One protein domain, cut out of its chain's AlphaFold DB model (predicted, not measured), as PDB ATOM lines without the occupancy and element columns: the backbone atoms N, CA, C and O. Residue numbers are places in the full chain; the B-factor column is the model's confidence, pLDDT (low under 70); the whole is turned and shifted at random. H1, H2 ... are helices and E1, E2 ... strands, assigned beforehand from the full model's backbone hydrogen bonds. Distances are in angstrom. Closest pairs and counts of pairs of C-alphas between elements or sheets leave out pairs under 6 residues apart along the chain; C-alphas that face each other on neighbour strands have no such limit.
ATOM      1  N   LYS A 102      92.883  71.455 152.636       87.56
ATOM      2  CA  LYS A 102      92.533  72.780 153.167       87.56
ATOM      3  C   LYS A 102      91.041  73.089 153.076       87.56
ATOM      4  O   LYS A 102      90.527  73.787 153.934       87.56
ATOM      5  N   ASP A 103      90.344  72.555 152.076       90.38
ATOM      6  CA  ASP A 103      88.907  72.800 151.889       90.38
ATOM      7  C   ASP A 103      88.052  72.050 152.924       90.38
ATOM      8  O   ASP A 103      86.860  72.322 153.067       90.38
ATOM      9  N   TYR A 104      88.661  71.095 153.636       89.56
ATOM     10  CA  TYR A 104      88.023  70.326 154.696       89.56
ATOM     11  C   TYR A 104      88.273  70.897 156.091       89.56
ATOM     12  O   TYR A 104      87.524  70.527 156.977       89.56
ATOM     13  N   ASP A 105      89.246  71.792 156.274       93.56
ATOM     14  CA  ASP A 105      89.524  72.472 157.548       93.56
ATOM     15  C   ASP A 105      88.578  73.678 157.710       93.56
ATOM     16  O   ASP A 105      88.921  74.827 157.405       93.56
ATOM     17  N   LYS A 106      87.324  73.416 158.102       93.62
ATOM     18  CA  LYS A 106      86.304  74.473 158.245       93.62
ATOM     19  C   LYS A 106      86.526  75.272 159.524       93.62
ATOM     20  O   LYS A 106      86.180  76.456 159.569       93.62
ATOM     21  N   ASN A 107      87.082  74.629 160.548       91.81
ATOM     22  CA  ASN A 107      87.352  75.229 161.849       91.81
ATOM     23  C   ASN A 107      88.656  76.072 161.868       91.81
ATOM     24  O   ASN A 107      88.815  76.920 162.748       91.81
ATOM     25  N   LYS A 108      89.514  75.924 160.847       92.56
ATOM     26  CA  LYS A 108      90.791  76.627 160.632       92.56
ATOM     27  C   LYS A 108      91.839  76.352 161.714       92.56
ATOM     28  O   LYS A 108      92.650  77.231 162.020       92.56
ATOM     29  N   ASP A 109      91.832  75.159 162.302       94.50
ATOM     30  CA  ASP A 109      92.783  74.735 163.334       94.50
ATOM     31  C   ASP A 109      94.053  74.071 162.761       94.50
ATOM     32  O   ASP A 109      94.985  73.723 163.504       94.50
ATOM     33  N   GLY A 110      94.116  73.931 161.432       94.69
ATOM     34  CA  GLY A 110      95.229  73.330 160.709       94.69
ATOM     35  C   GLY A 110      95.251  71.802 160.761       94.69
ATOM     36  O   GLY A 110      96.263  71.201 160.372       94.69
ATOM     37  N   LYS A 111      94.175  71.160 161.228       96.69
ATOM     38  CA  LYS A 111      94.022  69.707 161.321       96.69
ATOM     39  C   LYS A 111      92.772  69.240 160.588       96.69
ATOM     40  O   LYS A 111      91.792  69.949 160.440       96.69
ATOM     41  N   VAL A 112      92.833  68.002 160.113       97.25
ATOM     42  CA  VAL A 112      91.715  67.295 159.485       97.25
ATOM     43  C   VAL A 112      91.786  65.813 159.828       97.25
ATOM     44  O   VAL A 112      92.833  65.284 160.201       97.25
ATOM     45  N   PHE A 113      90.679  65.109 159.655       97.19
ATOM     46  CA  PHE A 113      90.575  63.673 159.852       97.19
ATOM     47  C   PHE A 113      90.655  62.955 158.505       97.19
ATOM     48  O   PHE A 113      89.808  63.151 157.639       97.19
ATOM     49  N   GLN A 114      91.663  62.103 158.318       97.06
ATOM     50  CA  GLN A 114      91.906  61.385 157.064       97.06
ATOM     51  C   GLN A 114      91.962  59.869 157.272       97.06
ATOM     52  O   GLN A 114      92.508  59.363 158.260       97.06
ATOM     53  N   CYS A 115      91.427  59.109 156.314       96.06
ATOM     54  CA  CYS A 115      91.527  57.653 156.329       96.06
ATOM     55  C   CYS A 115      92.931  57.186 155.903       96.06
ATOM     56  O   CYS A 115      93.429  57.555 154.842       96.06
ATOM     57  N   SER A 116      93.554  56.288 156.678       91.31
ATOM     58  CA  SER A 116      94.873  55.726 156.331       91.31
ATOM     59  C   SER A 116      94.864  54.846 155.071       91.31
ATOM     60  O   SER A 116      95.911  54.670 154.453       91.31
ATOM     61  N   MET A 117      93.712  54.272 154.706       93.12
ATOM     62  CA  MET A 117      93.571  53.407 153.526       93.12
ATOM     63  C   MET A 117      92.939  54.098 152.321       93.12
ATOM     64  O   MET A 117      93.217  53.713 151.187       93.12
ATOM     65  N   CYS A 118      92.138  55.135 152.555       92.75
ATOM     66  CA  CYS A 118      91.470  55.900 151.511       92.75
ATOM     67  C   CYS A 118      91.914  57.368 151.618       92.75
ATOM     68  O   CYS A 118      91.185  58.170 152.189       92.75
ATOM     69  N   PRO A 119      93.098  57.749 151.093       90.88
ATOM     70  CA  PRO A 119      93.626  59.112 151.235       90.88
ATOM     71  C   PRO A 119      92.721  60.212 150.660       90.88
ATOM     72  O   PRO A 119      92.866  61.369 151.041       90.88
ATOM     73  N   ASN A 120      91.787  59.853 149.772       91.31
ATOM     74  CA  ASN A 120      90.775  60.755 149.217       91.31
ATOM     75  C   ASN A 120      89.638  61.093 150.198       91.31
ATOM     76  O   ASN A 120      88.886  62.025 149.936       91.31
ATOM     77  N   GLU A 121      89.522  60.366 151.309       94.56
ATOM     78  CA  GLU A 121      88.483  60.558 152.318       94.56
ATOM     79  C   GLU A 121      89.035  61.417 153.462       94.56
ATOM     80  O   GLU A 121      89.824  60.944 154.291       94.56
ATOM     81  N   ILE A 122      88.639  62.692 153.465       94.81
ATOM     82  CA  ILE A 122      89.038  63.718 154.435       94.81
ATOM     83  C   ILE A 122      87.772  64.349 155.030       94.81
ATOM     84  O   ILE A 122      86.776  64.531 154.330       94.81
ATOM     85  N   SER A 123      87.812  64.678 156.319       94.94
ATOM     86  CA  SER A 123      86.731  65.308 157.077       94.94
ATOM     87  C   SER A 123      87.290  66.361 158.039       94.94
ATOM     88  O   SER A 123      88.414  66.221 158.513       94.94
ATOM     89  N   ASP A 124      86.494  67.382 158.353       96.00
ATOM     90  CA  ASP A 124      86.769  68.343 159.442       96.00
ATOM     91  C   ASP A 124      86.529  67.715 160.827       96.00
ATOM     92  O   ASP A 124      87.028  68.174 161.847       96.00
ATOM     93  N   GLU A 125      85.736  66.642 160.862       94.31
ATOM     94  CA  GLU A 125      85.238  66.011 162.081       94.31
ATOM     95  C   GLU A 125      85.712  64.562 162.200       94.31
ATOM     96  O   GLU A 125      85.861  63.843 161.201       94.31
ATOM     97  N   ALA A 126      85.894  64.118 163.446       96.00
ATOM     98  CA  ALA A 126      86.158  62.725 163.762       96.00
ATOM     99  C   ALA A 126      84.979  61.840 163.332       96.00
ATOM    100  O   ALA A 126      83.815  62.206 163.469       96.00
ATOM    101  N   GLY A 127      85.278  60.637 162.855       95.94
ATOM    102  CA  GLY A 127      84.247  59.720 162.389       95.94
ATOM    103  C   GLY A 127      84.826  58.489 161.717       95.94
ATOM    104  O   GLY A 127      86.000  58.149 161.896       95.94
ATOM    105  N   GLU A 128      83.989  57.825 160.934       97.31
ATOM    106  CA  GLU A 128      84.360  56.658 160.143       97.31
ATOM    107  C   GLU A 128      84.441  57.018 158.661       97.31
ATOM    108  O   GLU A 128      83.704  57.855 158.148       97.31
ATOM    109  N   CYS A 129      85.378  56.382 157.968       95.94
ATOM    110  CA  CYS A 129      85.571  56.530 156.539       95.94
ATOM    111  C   CYS A 129      84.353  55.963 155.791       95.94
ATOM    112  O   CYS A 129      84.087  54.767 155.923       95.94
ATOM    113  N   PRO A 130      83.661  56.743 154.944       94.94
ATOM    114  CA  PRO A 130      82.481  56.257 154.226       94.94
ATOM    115  C   PRO A 130      82.827  55.186 153.182       94.94
ATOM    116  O   PRO A 130      81.981  54.372 152.826       94.94
ATOM    117  N   ALA A 131      84.077  55.157 152.708       93.94
ATOM    118  CA  ALA A 131      84.527  54.193 151.711       93.94
ATOM    119  C   ALA A 131      84.906  52.824 152.302       93.94
ATOM    120  O   ALA A 131      84.826  51.818 151.600       93.94
ATOM    121  N   CYS A 132      85.358  52.762 153.561       95.50
ATOM    122  CA  CYS A 132      85.896  51.520 154.137       95.50
ATOM    123  C   CYS A 132      85.502  51.229 155.593       95.50
ATOM    124  O   CYS A 132      85.929  50.213 156.136       95.50
ATOM    125  N   GLY A 133      84.740  52.109 156.246       95.12
ATOM    126  CA  GLY A 133      84.258  51.950 157.623       95.12
ATOM    127  C   GLY A 133      85.320  52.112 158.717       95.12
ATOM    128  O   GLY A 133      85.011  52.006 159.897       95.12
ATOM    129  N   MET A 134      86.587  52.365 158.378       96.19
ATOM    130  CA  MET A 134      87.625  52.571 159.393       96.19
ATOM    131  C   MET A 134      87.566  53.965 160.002       96.19
ATOM    132  O   MET A 134      87.335  54.940 159.291       96.19
ATOM    133  N   LYS A 135      87.897  54.079 161.292       96.88
ATOM    134  CA  LYS A 135      88.036  55.379 161.958       96.88
ATOM    135  C   LYS A 135      89.053  56.271 161.245       96.88
ATOM    136  O   LYS A 135      90.173  55.843 160.945       96.88
ATOM    137  N   LEU A 136      88.654  57.514 160.999       97.19
ATOM    138  CA  LEU A 136      89.529  58.552 160.475       97.19
ATOM    139  C   LEU A 136      90.555  58.954 161.543       97.19
ATOM    140  O   LEU A 136      90.261  58.941 162.740       97.19
ATOM    141  N   LYS A 137      91.770  59.298 161.112       96.56
ATOM    142  CA  LYS A 137      92.847  59.750 161.998       96.56
ATOM    143  C   LYS A 137      93.071  61.240 161.828       96.56
ATOM    144  O   LYS A 137      93.138  61.711 160.698       96.56
ATOM    145  N   GLU A 138      93.240  61.940 162.940       97.31
ATOM    146  CA  GLU A 138      93.652  63.340 162.939       97.31
ATOM    147  C   GLU A 138      95.062  63.476 162.342       97.31
ATOM    148  O   GLU A 138      95.988  62.753 162.719       97.31
ATOM    149  N   VAL A 139      95.211  64.380 161.382       96.75
ATOM    150  CA  VAL A 139      96.459  64.707 160.689       96.75
ATOM    151  C   VAL A 139      96.506  66.208 160.414       96.75
ATOM    152  O   VAL A 139      95.474  66.873 160.369       96.75
ATOM    153  N   SER A 140      97.701  66.759 160.194       97.06
ATOM    154  CA  SER A 140      97.810  68.145 159.732       97.06
ATOM    155  C   SER A 140      97.266  68.284 158.308       97.06
ATOM    156  O   SER A 140      97.370  67.361 157.494       97.06
ATOM    157  N   VAL A 141      96.729  69.457 157.976       94.75
ATOM    158  CA  VAL A 141      96.258  69.767 156.617       94.75
ATOM    159  C   VAL A 141      97.368  69.581 155.572       94.75
ATOM    160  O   VAL A 141      97.119  69.081 154.471       94.75
ATOM    161  N   ASP A 142      98.611  69.919 155.921       94.44
ATOM    162  CA  ASP A 142      99.767  69.725 155.043       94.44
ATOM    163  C   ASP A 142     100.084  68.242 154.824       94.44
ATOM    164  O   ASP A 142     100.401  67.829 153.705       94.44
ATOM    165  N   ASP A 143      99.977  67.413 155.862       94.88
ATOM    166  CA  ASP A 143     100.205  65.976 155.732       94.88
ATOM    167  C   ASP A 143      99.068  65.288 154.984       94.88
ATOM    168  O   ASP A 143      99.331  64.425 154.145       94.88
ATOM    169  N   ALA A 144      97.825  65.729 155.178       93.19
ATOM    170  CA  ALA A 144      96.696  65.270 154.385       93.19
ATOM    171  C   ALA A 144      96.880  65.578 152.889       93.19
ATOM    172  O   ALA A 144      96.668  64.700 152.045       93.19
ATOM    173  N   CYS A 145      97.377  66.778 152.558       90.19
ATOM    174  CA  CYS A 145      97.762  67.141 151.192       90.19
ATOM    175  C   CYS A 145      98.869  66.226 150.636       90.19
ATOM    176  O   CYS A 145      98.757  65.739 149.510       90.19
ATOM    177  N   LYS A 146      99.925  65.945 151.413       93.31
ATOM    178  CA  LYS A 146     101.017  65.042 150.991       93.31
ATOM    179  C   LYS A 146     100.543  63.598 150.808       93.31
ATOM    180  O   LYS A 146     101.021  62.896 149.920       93.31
ATOM    181  N   ASN A 147      99.627  63.125 151.649       92.50
ATOM    182  CA  ASN A 147      99.083  61.772 151.549       92.50
ATOM    183  C   ASN A 147      98.289  61.595 150.250       92.50
ATOM    184  O   ASN A 147      98.441  60.577 149.573       92.50
ATOM    185  N   LEU A 148      97.525  62.616 149.852       90.25
ATOM    186  CA  LEU A 148      96.816  62.662 148.573       90.25
ATOM    187  C   LEU A 148      97.768  62.606 147.367       90.25
ATOM    188  O   LEU A 148      97.519  61.850 146.425       90.25
ATOM    189  N   THR A 149      98.861  63.378 147.369       89.81
ATOM    190  CA  THR A 149      99.818  63.378 146.244       89.81
ATOM    191  C   THR A 149     100.547  62.044 146.126       89.81
ATOM    192  O   THR A 149     100.570  61.460 145.043       89.81
ATOM    193  N   LYS A 150     101.034  61.495 147.245       90.19
ATOM    194  CA  LYS A 150     101.668  60.167 147.285       90.19
ATOM    195  C   LYS A 150     100.732  59.066 146.784       90.19
ATOM    196  O   LYS A 150     101.163  58.161 146.070       90.19
ATOM    197  N   ALA A 151      99.449  59.125 147.149       87.62
ATOM    198  CA  ALA A 151      98.458  58.154 146.695       87.62
ATOM    199  C   ALA A 151      98.286  58.192 145.170       87.62
ATOM    200  O   ALA A 151      98.300  57.140 144.529       87.62
ATOM    201  N   LYS A 152      98.202  59.393 144.586       87.12
ATOM    202  CA  LYS A 152      98.125  59.585 143.132       87.12
ATOM    203  C   LYS A 152      99.356  59.062 142.406       87.12
ATOM    204  O   LYS A 152      99.216  58.302 141.455       87.12
ATOM    205  N   GLU A 153     100.549  59.418 142.873       90.06
ATOM    206  CA  GLU A 153     101.811  58.948 142.290       90.06
ATOM    207  C   GLU A 153     101.891  57.419 142.303       90.06
ATOM    208  O   GLU A 153     102.241  56.799 141.300       90.06
ATOM    209  N   LYS A 154     101.484  56.790 143.412       85.00
ATOM    210  CA  LYS A 154     101.438  55.329 143.531       85.00
ATOM    211  C   LYS A 154     100.456  54.691 142.546       85.00
ATOM    212  O   LYS A 154     100.760  53.634 141.999       85.00
ATOM    213  N   MET A 155      99.294  55.304 142.314       77.94
ATOM    214  CA  MET A 155      98.331  54.825 141.314       77.94
ATOM    215  C   MET A 155      98.877  54.962 139.885       77.94
ATOM    216  O   MET A 155      98.745  54.032 139.091       77.94
ATOM    217  N   GLU A 156      99.548  56.074 139.574       84.50
ATOM    218  CA  GLU A 156     100.184  56.299 138.270       84.50
ATOM    219  C   GLU A 156     101.340  55.323 138.009       84.50
ATOM    220  O   GLU A 156     101.473  54.811 136.898       84.50
ATOM    221  N   MET A 157     102.150  55.008 139.026       75.38
ATOM    222  CA  MET A 157     103.195  53.982 138.921       75.38
ATOM    223  C   MET A 157     102.597  52.597 138.656       75.38
ATOM    224  O   MET A 157     102.973  51.958 137.678       75.38
ATOM    225  N   LYS A 158     101.580  52.185 139.427       81.19
ATOM    226  CA  LYS A 158     100.893  50.898 139.217       81.19
ATOM    227  C   LYS A 158     100.290  50.759 137.818       81.19
ATOM    228  O   LYS A 158     100.310  49.683 137.234       81.19
ATOM    229  N   LYS A 159      99.766  51.851 137.255       78.31
ATOM    230  CA  LYS A 159      99.202  51.867 135.896       78.31
ATOM    231  C   LYS A 159     100.259  51.633 134.813       78.31
ATOM    232  O   LYS A 159      99.916  51.141 133.741       78.31
ATOM    233  N   LYS A 160     101.517  52.006 135.068       79.12
ATOM    234  CA  LYS A 160     102.644  51.745 134.161       79.12
ATOM    235  C   LYS A 160     103.148  50.308 134.265       79.12
ATOM    236  O   LYS A 160     103.592  49.782 133.261       79.12
ATOM    237  N   GLU A 161     103.044  49.687 135.436       80.19
ATOM    238  CA  GLU A 161     103.439  48.285 135.659       80.19
ATOM    239  C   GLU A 161     102.441  47.275 135.063       80.19
ATOM    240  O   GLU A 161     102.786  46.120 134.843       80.19
ATOM    241  N   MET A 162     101.200  47.702 134.805       65.06
ATOM    242  CA  MET A 162     100.132  46.879 134.216       65.06
ATOM    243  C   MET A 162     100.012  47.002 132.686       65.06
ATOM    244  O   MET A 162      99.062  46.468 132.110       65.06
ATOM    245  N   LYS A 163     100.919  47.741 132.042       59.12
ATOM    246  CA  LYS A 163     101.007  47.912 130.586       59.12
ATOM    247  C   LYS A 163     102.251  47.221 130.058       59.12
ATOM    248  O   LYS A 163     102.154  46.695 128.932       59.12
TER     249      LYS A 163
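What this domain is: This is residues 102 to 163 of the 163 residues of an uncharacterized protein of Melioribacter roseus (strain JCM 17771 / P3M-2) (UniProt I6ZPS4). A small, compact head, made of a two-stranded hairpin and the long looping stretch between its strands, has one long helix running out of it as an arm. The helix H1 starts directly after the second strand, and its residues 153 to 161, with the tail 162 to 163, stick out free. The printed part has 62 residues, with E1, E2 and H1 in that order along the chain; E1 and E2 form an antiparallel sheet. The class is mixed, helices and strands, with 29 residues, under half of those printed, in named elements. The whole is only just loose, close to compact, with a radius of gyration of the C-alphas of 12.8 A, and elongated, spanning 43 by 23 by 14 A.

How they stand to each other: E1, residues 111 to 114, and E2, residues 137 to 140, are antiparallel neighbours and form a hairpin, with 138 degrees between their directions. N 112 and O 139, 2.9 A apart, and N 137 and O 114, also 2.9 A apart, are within hydrogen-bond range. Residues 113 to 114 of E1 also pair, antiparallel, with residues 122 to 123. The closest C-alphas of E1 and H1, residues 141 to 161, are those of Lys 111 and Val 141, 5.2 A apart. In H1 every O i to N i+4 pair is within hydrogen-bond range.

Where its parts are: Residues 102 to 110 come before E1, which begins at C-alpha 111 (94.022, 69.707, 161.321) and is 9.6 A long. E2 begins at C-alpha 137 (92.847, 59.750, 161.998) and is 10.0 A long. H1 is 30.9 A long and ends at C-alpha 161 (103.439, 48.285, 135.659).

The domain as a whole: The C-alphas of Asn 107 and Lys 163, the two farthest apart, are 43.7 A apart. The printed part has no cut. The link from E1 to E2, 22 residues, is long; that from E2 to H1 is tight. Without residues 153 to 163 the body spans 26 by 23 by 14 A. The mean pLDDT of the printed part is 91.0; residues 162 to 163 are under 70.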